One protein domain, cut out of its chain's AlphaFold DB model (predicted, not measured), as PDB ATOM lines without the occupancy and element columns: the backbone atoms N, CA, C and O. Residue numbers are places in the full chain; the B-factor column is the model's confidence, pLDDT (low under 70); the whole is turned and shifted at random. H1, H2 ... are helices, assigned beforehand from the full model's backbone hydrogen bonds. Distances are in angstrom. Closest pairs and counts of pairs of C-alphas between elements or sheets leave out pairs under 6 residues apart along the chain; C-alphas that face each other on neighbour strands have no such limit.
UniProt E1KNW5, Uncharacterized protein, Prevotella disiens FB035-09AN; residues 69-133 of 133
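AT A GLANCE: This is residues 69 to 133 of the 133 residues of an uncharacterized protein of Prevotella disiens FB035-09AN (UniProt E1KNW5). One long helix, H4, has the shorter H2 crossing it near its middle, and H3 packs on H2 about perpendicular to it; H1 is set off to one side and touches no helix. The length comes from two opposite ends: the drawn-out loop of residues 98 to 109 reaches away past H3, and at the other end residues 124 to 133, of which 124 to 128 belong to H4, stick out free. The printed part has 65 residues with four named helices, in the order H1, H2, H3, H4, and no named strand; its class is all helix. It is only just loose, close to compact, with a radius of gyration of the C-alphas of 13.4 A, and spans 51 by 24 by 18 A.

IN THESE COORDINATES: H4, the longest helix, holds residues 110 to 128 and measures 27.2 A from C-alpha 110 at (183.592, 175.116, 217.006) to C-alpha 128 at (194.470, 192.524, 199.089). H2 holds residues 77 to 85 and is 10.6 A long. H3 holds residues 89 to 97 and is 11.8 A long. H1 holds residues 69 to 74, with C-alpha 69 at (205.538, 182.442, 215.107), and is 9.3 A long.

HOW THE PARTS SIT: H4 touches H2 with residues 115 to 119 alone, and the closest C-alphas are those of Ile 80 and Ala 119, 6.4 A apart. The two run opposite ways at a steep tilt of 59 degrees. H2 also touches H3, where the closest C-alphas, those of Ala 78 and His 89, are 4.5 A apart. Their lines are about perpendicular, at 83 degrees. H3 and H4 are apart, and H1 is apart from H2, H3 and H4. In H2, H3 and H4 every O i to N i+4 pair is within hydrogen-bond range. In H1 0 of 2 such pairs are within range, beside 2 of 3 O i to N i+3 pairs.

THE WHOLE: The two C-alphas farthest apart, those of Gly 103 and Ala 133, are 51.4 A apart. Without the free residues 124 to 133, the body of 55 residues spans 34 by 26 by 17 A. The links H1 to H2 and H2 to H3 are tight, and the link H3 to H4, with 12 residues, is long. The printed part has no cut, and Ala 133 is the chain's last residue. The mean pLDDT of the printed part is 84.4; residues 69 to 71, 98 to 101, 104 to 105 and 133 are under 70.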
ATOM      1  N   ASP A  69     205.453 181.281 214.193       64.12
ATOM      2  CA  ASP A  69     205.538 182.442 215.107       64.12
ATOM      3  C   ASP A  69     205.563 183.798 214.364       64.12
ATOM      4  O   ASP A  69     205.210 184.843 214.923       64.12
ATOM      5  N   GLU A  70     205.992 183.802 213.097       64.69
ATOM      6  CA  GLU A  70     205.943 184.961 212.207       64.69
ATOM      7  C   GLU A  70     204.537 185.268 211.678       64.69
ATOM      8  O   GLU A  70     204.120 186.428 211.732       64.69
ATOM      9  N   ASP A  71     203.767 184.264 211.256       68.12
ATOM     10  CA  ASP A  71     202.397 184.457 210.774       68.12
ATOM     11  C   ASP A  71     201.483 184.967 211.889       68.12
ATOM     12  O   ASP A  71     200.626 185.829 211.667       68.12
ATOM     13  N   TYR A  72     201.711 184.507 213.123       70.75
ATOM     14  CA  TYR A  72     200.974 184.983 214.291       70.75
ATOM     15  C   TYR A  72     201.141 186.497 214.504       70.75
ATOM     16  O   TYR A  72     200.181 187.186 214.865       70.75
ATOM     17  N   LYS A  73     202.334 187.050 214.237       72.69
ATOM     18  CA  LYS A  73     202.600 188.498 214.351       72.69
ATOM     19  C   LYS A  73     201.862 189.324 213.298       72.69
ATOM     20  O   LYS A  73     201.624 190.509 213.527       72.69
ATOM     21  N   LEU A  74     201.496 188.721 212.168       77.56
ATOM     22  CA  LEU A  74     200.756 189.389 211.096       77.56
ATOM     23  C   LEU A  74     199.256 189.495 211.396       77.56
ATOM     24  O   LEU A  74     198.549 190.281 210.759       77.56
ATOM     25  N   LEU A  75     198.749 188.733 212.370       83.25
ATOM     26  CA  LEU A  75     197.329 188.719 212.693       83.25
ATOM     27  C   LEU A  75     196.906 190.010 213.412       83.25
ATOM     28  O   LEU A  75     197.384 190.303 214.512       83.25
ATOM     29  N   PRO A  76     195.912 190.757 212.891       90.38
ATOM     30  CA  PRO A  76     195.366 191.924 213.576       90.38
ATOM     31  C   PRO A  76     194.388 191.483 214.682       90.38
ATOM     32  O   PRO A  76     193.192 191.783 214.649       90.38
ATOM     33  N   LEU A  77     194.886 190.760 215.687       90.25
ATOM     34  CA  LEU A  77     194.085 190.126 216.738       90.25
ATOM     35  C   LEU A  77     193.203 191.119 217.496       90.25
ATOM     36  O   LEU A  77     192.073 190.797 217.852       90.25
ATOM     37  N   ALA A  78     193.683 192.345 217.721       92.50
ATOM     38  CA  ALA A  78     192.892 193.384 218.376       92.50
ATOM     39  C   ALA A  78     191.657 193.771 217.545       92.50
ATOM     40  O   ALA A  78     190.571 193.960 218.098       92.50
ATOM     41  N   TYR A  79     191.807 193.834 216.219       94.38
ATOM     42  CA  TYR A  79     190.704 194.090 215.299       94.38
ATOM     43  C   TYR A  79     189.733 192.906 215.272       94.38
ATOM     44  O   TYR A  79     188.528 193.103 215.423       94.38
ATOM     45  N   ILE A  80     190.248 191.677 215.156       95.06
ATOM     46  CA  ILE A  80     189.424 190.459 215.136       95.06
ATOM     47  C   ILE A  80     188.597 190.352 216.423       95.06
ATOM     48  O   ILE A  80     187.374 190.221 216.363       95.06
ATOM     49  N   ALA A  81     189.234 190.489 217.587       95.44
ATOM     50  CA  ALA A  81     188.561 190.413 218.880       95.44
ATOM     51  C   ALA A  81     187.418 191.429 218.992       95.44
ATOM     52  O   ALA A  81     186.307 191.079 219.395       95.44
ATOM     53  N   LYS A  82     187.665 192.676 218.578       96.81
ATOM     54  CA  LYS A  82     186.678 193.753 218.666       96.81
ATOM     55  C   LYS A  82     185.524 193.574 217.680       96.81
ATOM     56  O   LYS A  82     184.373 193.726 218.073       96.81
ATOM     57  N   HIS A  83     185.822 193.276 216.417       96.88
ATOM     58  CA  HIS A  83     184.841 193.349 215.329       96.88
ATOM     59  C   HIS A  83     184.116 192.033 215.041       96.88
ATOM     60  O   HIS A  83     183.012 192.075 214.510       96.88
ATOM     61  N   TYR A  84     184.704 190.890 215.401       96.12
ATOM     62  CA  TYR A  84     184.109 189.573 215.156       96.12
ATOM     63  C   TYR A  84     183.607 188.903 216.435       96.12
ATOM     64  O   TYR A  84     182.645 188.148 216.378       96.12
ATOM     65  N   PHE A  85     184.211 189.207 217.590       94.62
ATOM     66  CA  PHE A  85     183.824 188.601 218.869       94.62
ATOM     67  C   PHE A  85     183.176 189.584 219.854       94.62
ATOM     68  O   PHE A  85     182.543 189.150 220.814       94.62
ATOM     69  N   GLY A  86     183.338 190.900 219.664       96.19
ATOM     70  CA  GLY A  86     182.909 191.898 220.653       96.19
ATOM     71  C   GLY A  86     183.657 191.765 221.986       96.19
ATOM     72  O   GLY A  86     183.092 192.014 223.053       96.19
ATOM     73  N   LYS A  87     184.916 191.310 221.947       96.44
ATOM     74  CA  LYS A  87     185.759 191.029 223.120       96.44
ATOM     75  C   LYS A  87     187.074 191.805 223.060       96.44
ATOM     76  O   LYS A  87     187.407 192.449 222.067       96.44
ATOM     77  N   SER A  88     187.832 191.751 224.153       94.44
ATOM     78  CA  SER A  88     189.152 192.374 224.234       94.44
ATOM     79  C   SER A  88     190.212 191.563 223.482       94.44
ATOM     80  O   SER A  88     190.101 190.346 223.332       94.44
ATOM     81  N   HIS A  89     191.294 192.232 223.077       90.94
ATOM     82  CA  HIS A  89     192.477 191.569 222.521       90.94
ATOM     83  C   HIS A  89     192.998 190.455 223.442       90.94
ATOM     84  O   HIS A  89     193.263 189.348 222.985       90.94
ATOM     85  N   ALA A  90     193.077 190.730 224.749       89.06
ATOM     86  CA  ALA A  90     193.530 189.763 225.744       89.06
ATOM     87  C   ALA A  90     192.644 188.506 225.787       89.06
ATOM     88  O   ALA A  90     193.169 187.404 225.892       89.06
ATOM     89  N   TRP A  91     191.321 188.654 225.648       91.12
ATOM     90  CA  TRP A  91     190.380 187.527 225.632       91.12
ATOM     91  C   TRP A  91     190.636 186.568 224.464       91.12
ATOM     92  O   TRP A  91     190.617 185.350 224.661       91.12
ATOM     93  N   LEU A  92     190.878 187.117 223.267       90.12
ATOM     94  CA  LEU A  92     191.129 186.326 222.061       90.12
ATOM     95  C   LEU A  92     192.540 185.738 222.088       90.12
ATOM     96  O   LEU A  92     192.711 184.550 221.843       90.12
ATOM     97  N   SER A  93     193.528 186.553 222.469       84.75
ATOM     98  CA  SER A  93     194.913 186.119 222.638       84.75
ATOM     99  C   SER A  93     195.001 184.946 223.608       84.75
ATOM    100  O   SER A  93     195.599 183.938 223.266       84.75
ATOM    101  N   GLN A  94     194.335 185.007 224.765       82.62
ATOM    102  CA  GLN A  94     194.312 183.906 225.727       82.62
ATOM    103  C   GLN A  94     193.792 182.598 225.112       82.62
ATOM    104  O   GLN A  94     194.361 181.543 225.373       82.62
ATOM    105  N   ARG A  95     192.725 182.674 224.305       85.44
ATOM    106  CA  ARG A  95     192.054 181.503 223.717       85.44
ATOM    107  C   ARG A  95     192.800 180.876 222.558       85.44
ATOM    108  O   ARG A  95     192.749 179.665 222.398       85.44
ATOM    109  N   ILE A  96     193.488 181.698 221.775       80.56
ATOM    110  CA  ILE A  96     194.374 181.228 220.708       80.56
ATOM    111  C   ILE A  96     195.652 180.635 221.312       80.56
ATOM    112  O   ILE A  96     196.182 179.655 220.808       80.56
ATOM    113  N   ASN A  97     196.126 181.210 222.418       74.25
ATOM    114  CA  ASN A  97     197.360 180.794 223.073       74.25
ATOM    115  C   ASN A  97     197.204 179.652 224.082       74.25
ATOM    116  O   ASN A  97     198.208 179.152 224.584       74.25
ATOM    117  N   GLY A  98     195.974 179.300 224.455       65.38
ATOM    118  CA  GLY A  98     195.710 178.358 225.542       65.38
ATOM    119  C   GLY A  98     196.287 178.800 226.892       65.38
ATOM    120  O   GLY A  98     196.613 177.966 227.736       65.38
ATOM    121  N   THR A  99     196.448 180.109 227.128       68.31
ATOM    122  CA  THR A  99     197.036 180.602 228.381       68.31
ATOM    123  C   THR A  99     196.116 180.272 229.560       68.31
ATOM    124  O   THR A  99     194.944 180.667 229.587       68.31
ATOM    125  N   LYS A 100     196.666 179.583 230.570       67.00
ATOM    126  CA  LYS A 100     195.947 179.208 231.796       67.00
ATOM    127  C   LYS A 100     195.500 180.453 232.566       67.00
ATOM    128  O   LYS A 100     196.321 181.294 232.926       67.00
ATOM    129  N   VAL A 101     194.211 180.538 232.891       66.06
ATOM    130  CA  VAL A 101     193.665 181.523 233.836       66.06
ATOM    131  C   VAL A 101     192.986 180.765 234.962       66.06
ATOM    132  O   VAL A 101     192.066 179.988 234.732       66.06
ATOM    133  N   ARG A 102     193.474 180.971 236.194       72.56
ATOM    134  CA  ARG A 102     193.013 180.249 237.397       72.56
ATOM    135  C   ARG A 102     193.040 178.719 237.235       72.56
ATOM    136  O   ARG A 102     192.135 178.028 237.683       72.56
ATOM    137  N   GLY A 103     194.071 178.196 236.569       71.12
ATOM    138  CA  GLY A 103     194.250 176.757 236.340       71.12
ATOM    139  C   GLY A 103     193.426 176.173 235.189       71.12
ATOM    140  O   GLY A 103     193.700 175.048 234.788       71.12
ATOM    141  N   GLN A 104     192.488 176.929 234.610       66.94
ATOM    142  CA  GLN A 104     191.702 176.498 233.455       66.94
ATOM    143  C   GLN A 104     192.293 177.042 232.155       66.94
ATOM    144  O   GLN A 104     192.666 178.219 232.066       66.94
ATOM    145  N   VAL A 105     192.374 176.180 231.141       69.00
ATOM    146  CA  VAL A 105     192.638 176.597 229.764       69.00
ATOM    147  C   VAL A 105     191.304 176.846 229.079       69.00
ATOM    148  O   VAL A 105     190.370 176.063 229.214       69.00
ATOM    149  N   TYR A 106     191.220 177.951 228.349       71.31
ATOM    150  CA  TYR A 106     190.067 178.269 227.522       71.31
ATOM    151  C   TYR A 106     190.520 178.244 226.071       71.31
ATOM    152  O   TYR A 106     191.476 178.937 225.737       71.31
ATOM    153  N   THR A 107     189.827 177.490 225.225       81.06
ATOM    154  CA  THR A 107     190.044 177.438 223.774       81.06
ATOM    155  C   THR A 107     188.838 178.030 223.042       81.06
ATOM    156  O   THR A 107     187.827 178.392 223.656       81.06
ATOM    157  N   LEU A 108     188.959 178.202 221.724       82.25
ATOM    158  CA  LEU A 108     187.811 178.531 220.880       82.25
ATOM    159  C   LEU A 108     186.962 177.269 220.673       82.25
ATOM    160  O   LEU A 108     187.490 176.237 220.266       82.25
ATOM    161  N   ASN A 109     185.652 177.359 220.902       83.06
ATOM    162  CA  ASN A 109     184.720 176.294 220.515       83.06
ATOM    163  C   ASN A 109     184.518 176.259 218.980       83.06
ATOM    164  O   ASN A 109     185.030 177.118 218.261       83.06
ATOM    165  N   ASN A 110     183.763 175.287 218.459       82.69
ATOM    166  CA  ASN A 110     183.592 175.116 217.006       82.69
ATOM    167  C   ASN A 110     182.988 176.348 216.309       82.69
ATOM    168  O   ASN A 110     183.529 176.801 215.303       82.69
ATOM    169  N   GLU A 111     181.944 176.951 216.877       87.25
ATOM    170  CA  GLU A 111     181.347 178.187 216.349       87.25
ATOM    171  C   GLU A 111     182.364 179.342 216.339       87.25
ATOM    172  O   GLU A 111     182.505 180.085 215.368       87.25
ATOM    173  N   GLN A 112     183.151 179.471 217.406       87.94
ATOM    174  CA  GLN A 112     184.190 180.489 217.512       87.94
ATOM    175  C   GLN A 112     185.337 180.255 216.519       87.94
ATOM    176  O   GLN A 112     185.877 181.229 215.989       87.94
ATOM    177  N   LYS A 113     185.688 178.997 216.222       87.62
ATOM    178  CA  LYS A 113     186.643 178.642 215.158       87.62
ATOM    179  C   LYS A 113     186.108 179.065 213.784       87.62
ATOM    180  O   LYS A 113     186.853 179.636 212.989       87.62
ATOM    181  N   GLU A 114     184.817 178.873 213.511       89.50
ATOM    182  CA  GLU A 114     184.185 179.335 212.265       89.50
ATOM    183  C   GLU A 114     184.211 180.863 212.129       89.50
ATOM    184  O   GLU A 114     184.603 181.387 211.079       89.50
ATOM    185  N   ILE A 115     183.869 181.589 213.200       94.19
ATOM    186  CA  ILE A 115     183.948 183.058 213.245       94.19
ATOM    187  C   ILE A 115     185.386 183.525 212.994       94.19
ATOM    188  O   ILE A 115     185.607 184.447 212.205       94.19
ATOM    189  N   PHE A 116     186.368 182.878 213.627       91.94
ATOM    190  CA  PHE A 116     187.780 183.205 213.456       91.94
ATOM    191  C   PHE A 116     188.239 182.996 212.004       91.94
ATOM    192  O   PHE A 116     188.786 183.912 211.392       91.94
ATOM    193  N   ASN A 117     187.919 181.847 211.404       90.19
ATOM    194  CA  ASN A 117     188.240 181.547 210.005       90.19
ATOM    195  C   ASN A 117     187.593 182.533 209.024       90.19
ATOM    196  O   ASN A 117     188.208 182.934 208.031       90.19
ATOM    197  N   LYS A 118     186.354 182.956 209.297       94.19
ATOM    198  CA  LYS A 118     185.680 184.000 208.519       94.19
ATOM    199  C   LYS A 118     186.415 185.336 208.631       94.19
ATOM    200  O   LYS A 118     186.647 185.981 207.610       94.19
ATOM    201  N   ALA A 119     186.830 185.719 209.840       94.56
ATOM    202  CA  ALA A 119     187.580 186.949 210.070       94.56
ATOM    203  C   ALA A 119     188.884 186.987 209.265       94.56
ATOM    204  O   ALA A 119     189.158 187.984 208.598       94.56
ATOM    205  N   LEU A 120     189.644 185.888 209.258       90.88
ATOM    206  CA  LEU A 120     190.882 185.778 208.479       90.88
ATOM    207  C   LEU A 120     190.636 185.984 206.977       90.88
ATOM    208  O   LEU A 120     191.323 186.781 206.336       90.88
ATOM    209  N   LYS A 121     189.612 185.324 206.418       92.31
ATOM    210  CA  LYS A 121     189.250 185.451 204.994       92.31
ATOM    211  C   LYS A 121     188.824 186.872 204.628       92.31
ATOM    212  O   LYS A 121     189.243 187.392 203.595       92.31
ATOM    213  N   ASP A 122     188.001 187.504 205.457       94.31
ATOM    214  CA  ASP A 122     187.536 188.873 205.226       94.31
ATOM    215  C   ASP A 122     188.689 189.881 205.275       94.31
ATOM    216  O   ASP A 122     188.761 190.792 204.448       94.31
ATOM    217  N   ILE A 123     189.600 189.717 206.235       91.38
ATOM    218  CA  ILE A 123     190.765 190.588 206.405       91.38
ATOM    219  C   ILE A 123     191.730 190.421 205.235       91.38
ATOM    220  O   ILE A 123     192.152 191.426 204.672       91.38
ATOM    221  N   SER A 124     192.012 189.185 204.815       89.56
ATOM    222  CA  SER A 124     192.830 188.907 203.629       89.56
ATOM    223  C   SER A 124     192.278 189.613 202.382       89.56
ATOM    224  O   SER A 124     193.019 190.316 201.696       89.56
ATOM    225  N   LYS A 125     190.961 189.533 202.141       92.38
ATOM    226  CA  LYS A 125     190.302 190.239 201.027       92.38
ATOM    227  C   LYS A 125     190.415 191.756 201.142       92.38
ATOM    228  O   LYS A 125     190.724 192.414 200.154       92.38
ATOM    229  N   LYS A 126     190.171 192.314 202.334       89.94
ATOM    230  CA  LYS A 126     190.295 193.760 202.577       89.94
ATOM    231  C   LYS A 126     191.718 194.234 202.298       89.94
ATOM    232  O   LYS A 126     191.884 195.164 201.517       89.94
ATOM    233  N   ILE A 127     192.723 193.567 202.870       88.75
ATOM    234  CA  ILE A 127     194.143 193.891 202.673       88.75
ATOM    235  C   ILE A 127     194.519 193.808 201.191       88.75
ATOM    236  O   ILE A 127     195.064 194.766 200.656       88.75
ATOM    237  N   GLY A 128     194.162 192.715 200.510       88.12
ATOM    238  CA  GLY A 128     194.470 192.524 199.089       88.12
ATOM    239  C   GLY A 128     193.773 193.512 198.146       88.12
ATOM    240  O   GLY A 128     194.219 193.689 197.018       88.12
ATOM    241  N   SER A 129     192.693 194.161 198.592       89.75
ATOM    242  CA  SER A 129     191.969 195.169 197.807       89.75
ATOM    243  C   SER A 129     192.523 196.592 197.936       89.75
ATOM    244  O   SER A 129     192.105 197.470 197.182       89.75
ATOM    245  N   PHE A 130     193.443 196.847 198.875       87.06
ATOM    246  CA  PHE A 130     194.039 198.173 199.021       87.06
ATOM    247  C   PHE A 130     195.043 198.451 197.901       87.06
ATOM    248  O   PHE A 130     195.982 197.691 197.674       87.06
ATOM    249  N   HIS A 131     194.883 199.603 197.257       78.62
ATOM    250  CA  HIS A 131     195.898 200.206 196.405       78.62
ATOM    251  C   HIS A 131     196.014 201.684 196.775       78.62
ATOM    252  O   HIS A 131     195.000 202.350 196.995       78.62
ATOM    253  N   ILE A 132     197.243 202.175 196.892       78.81
ATOM    254  CA  ILE A 132     197.527 203.594 197.125       78.81
ATOM    255  C   ILE A 132     197.808 204.205 195.751       78.81
ATOM    256  O   ILE A 132     198.548 203.608 194.973       78.81
ATOM    257  N   ALA A 133     197.162 205.333 195.450       69.62
ATOM    258  CA  ALA A 133     197.314 206.062 194.190       69.62
ATOM    259  C   ALA A 133     198.620 206.864 194.129       69.62
ATOM    260  O   ALA A 133     199.063 207.340 195.201       69.62
TER     261      ALA A 133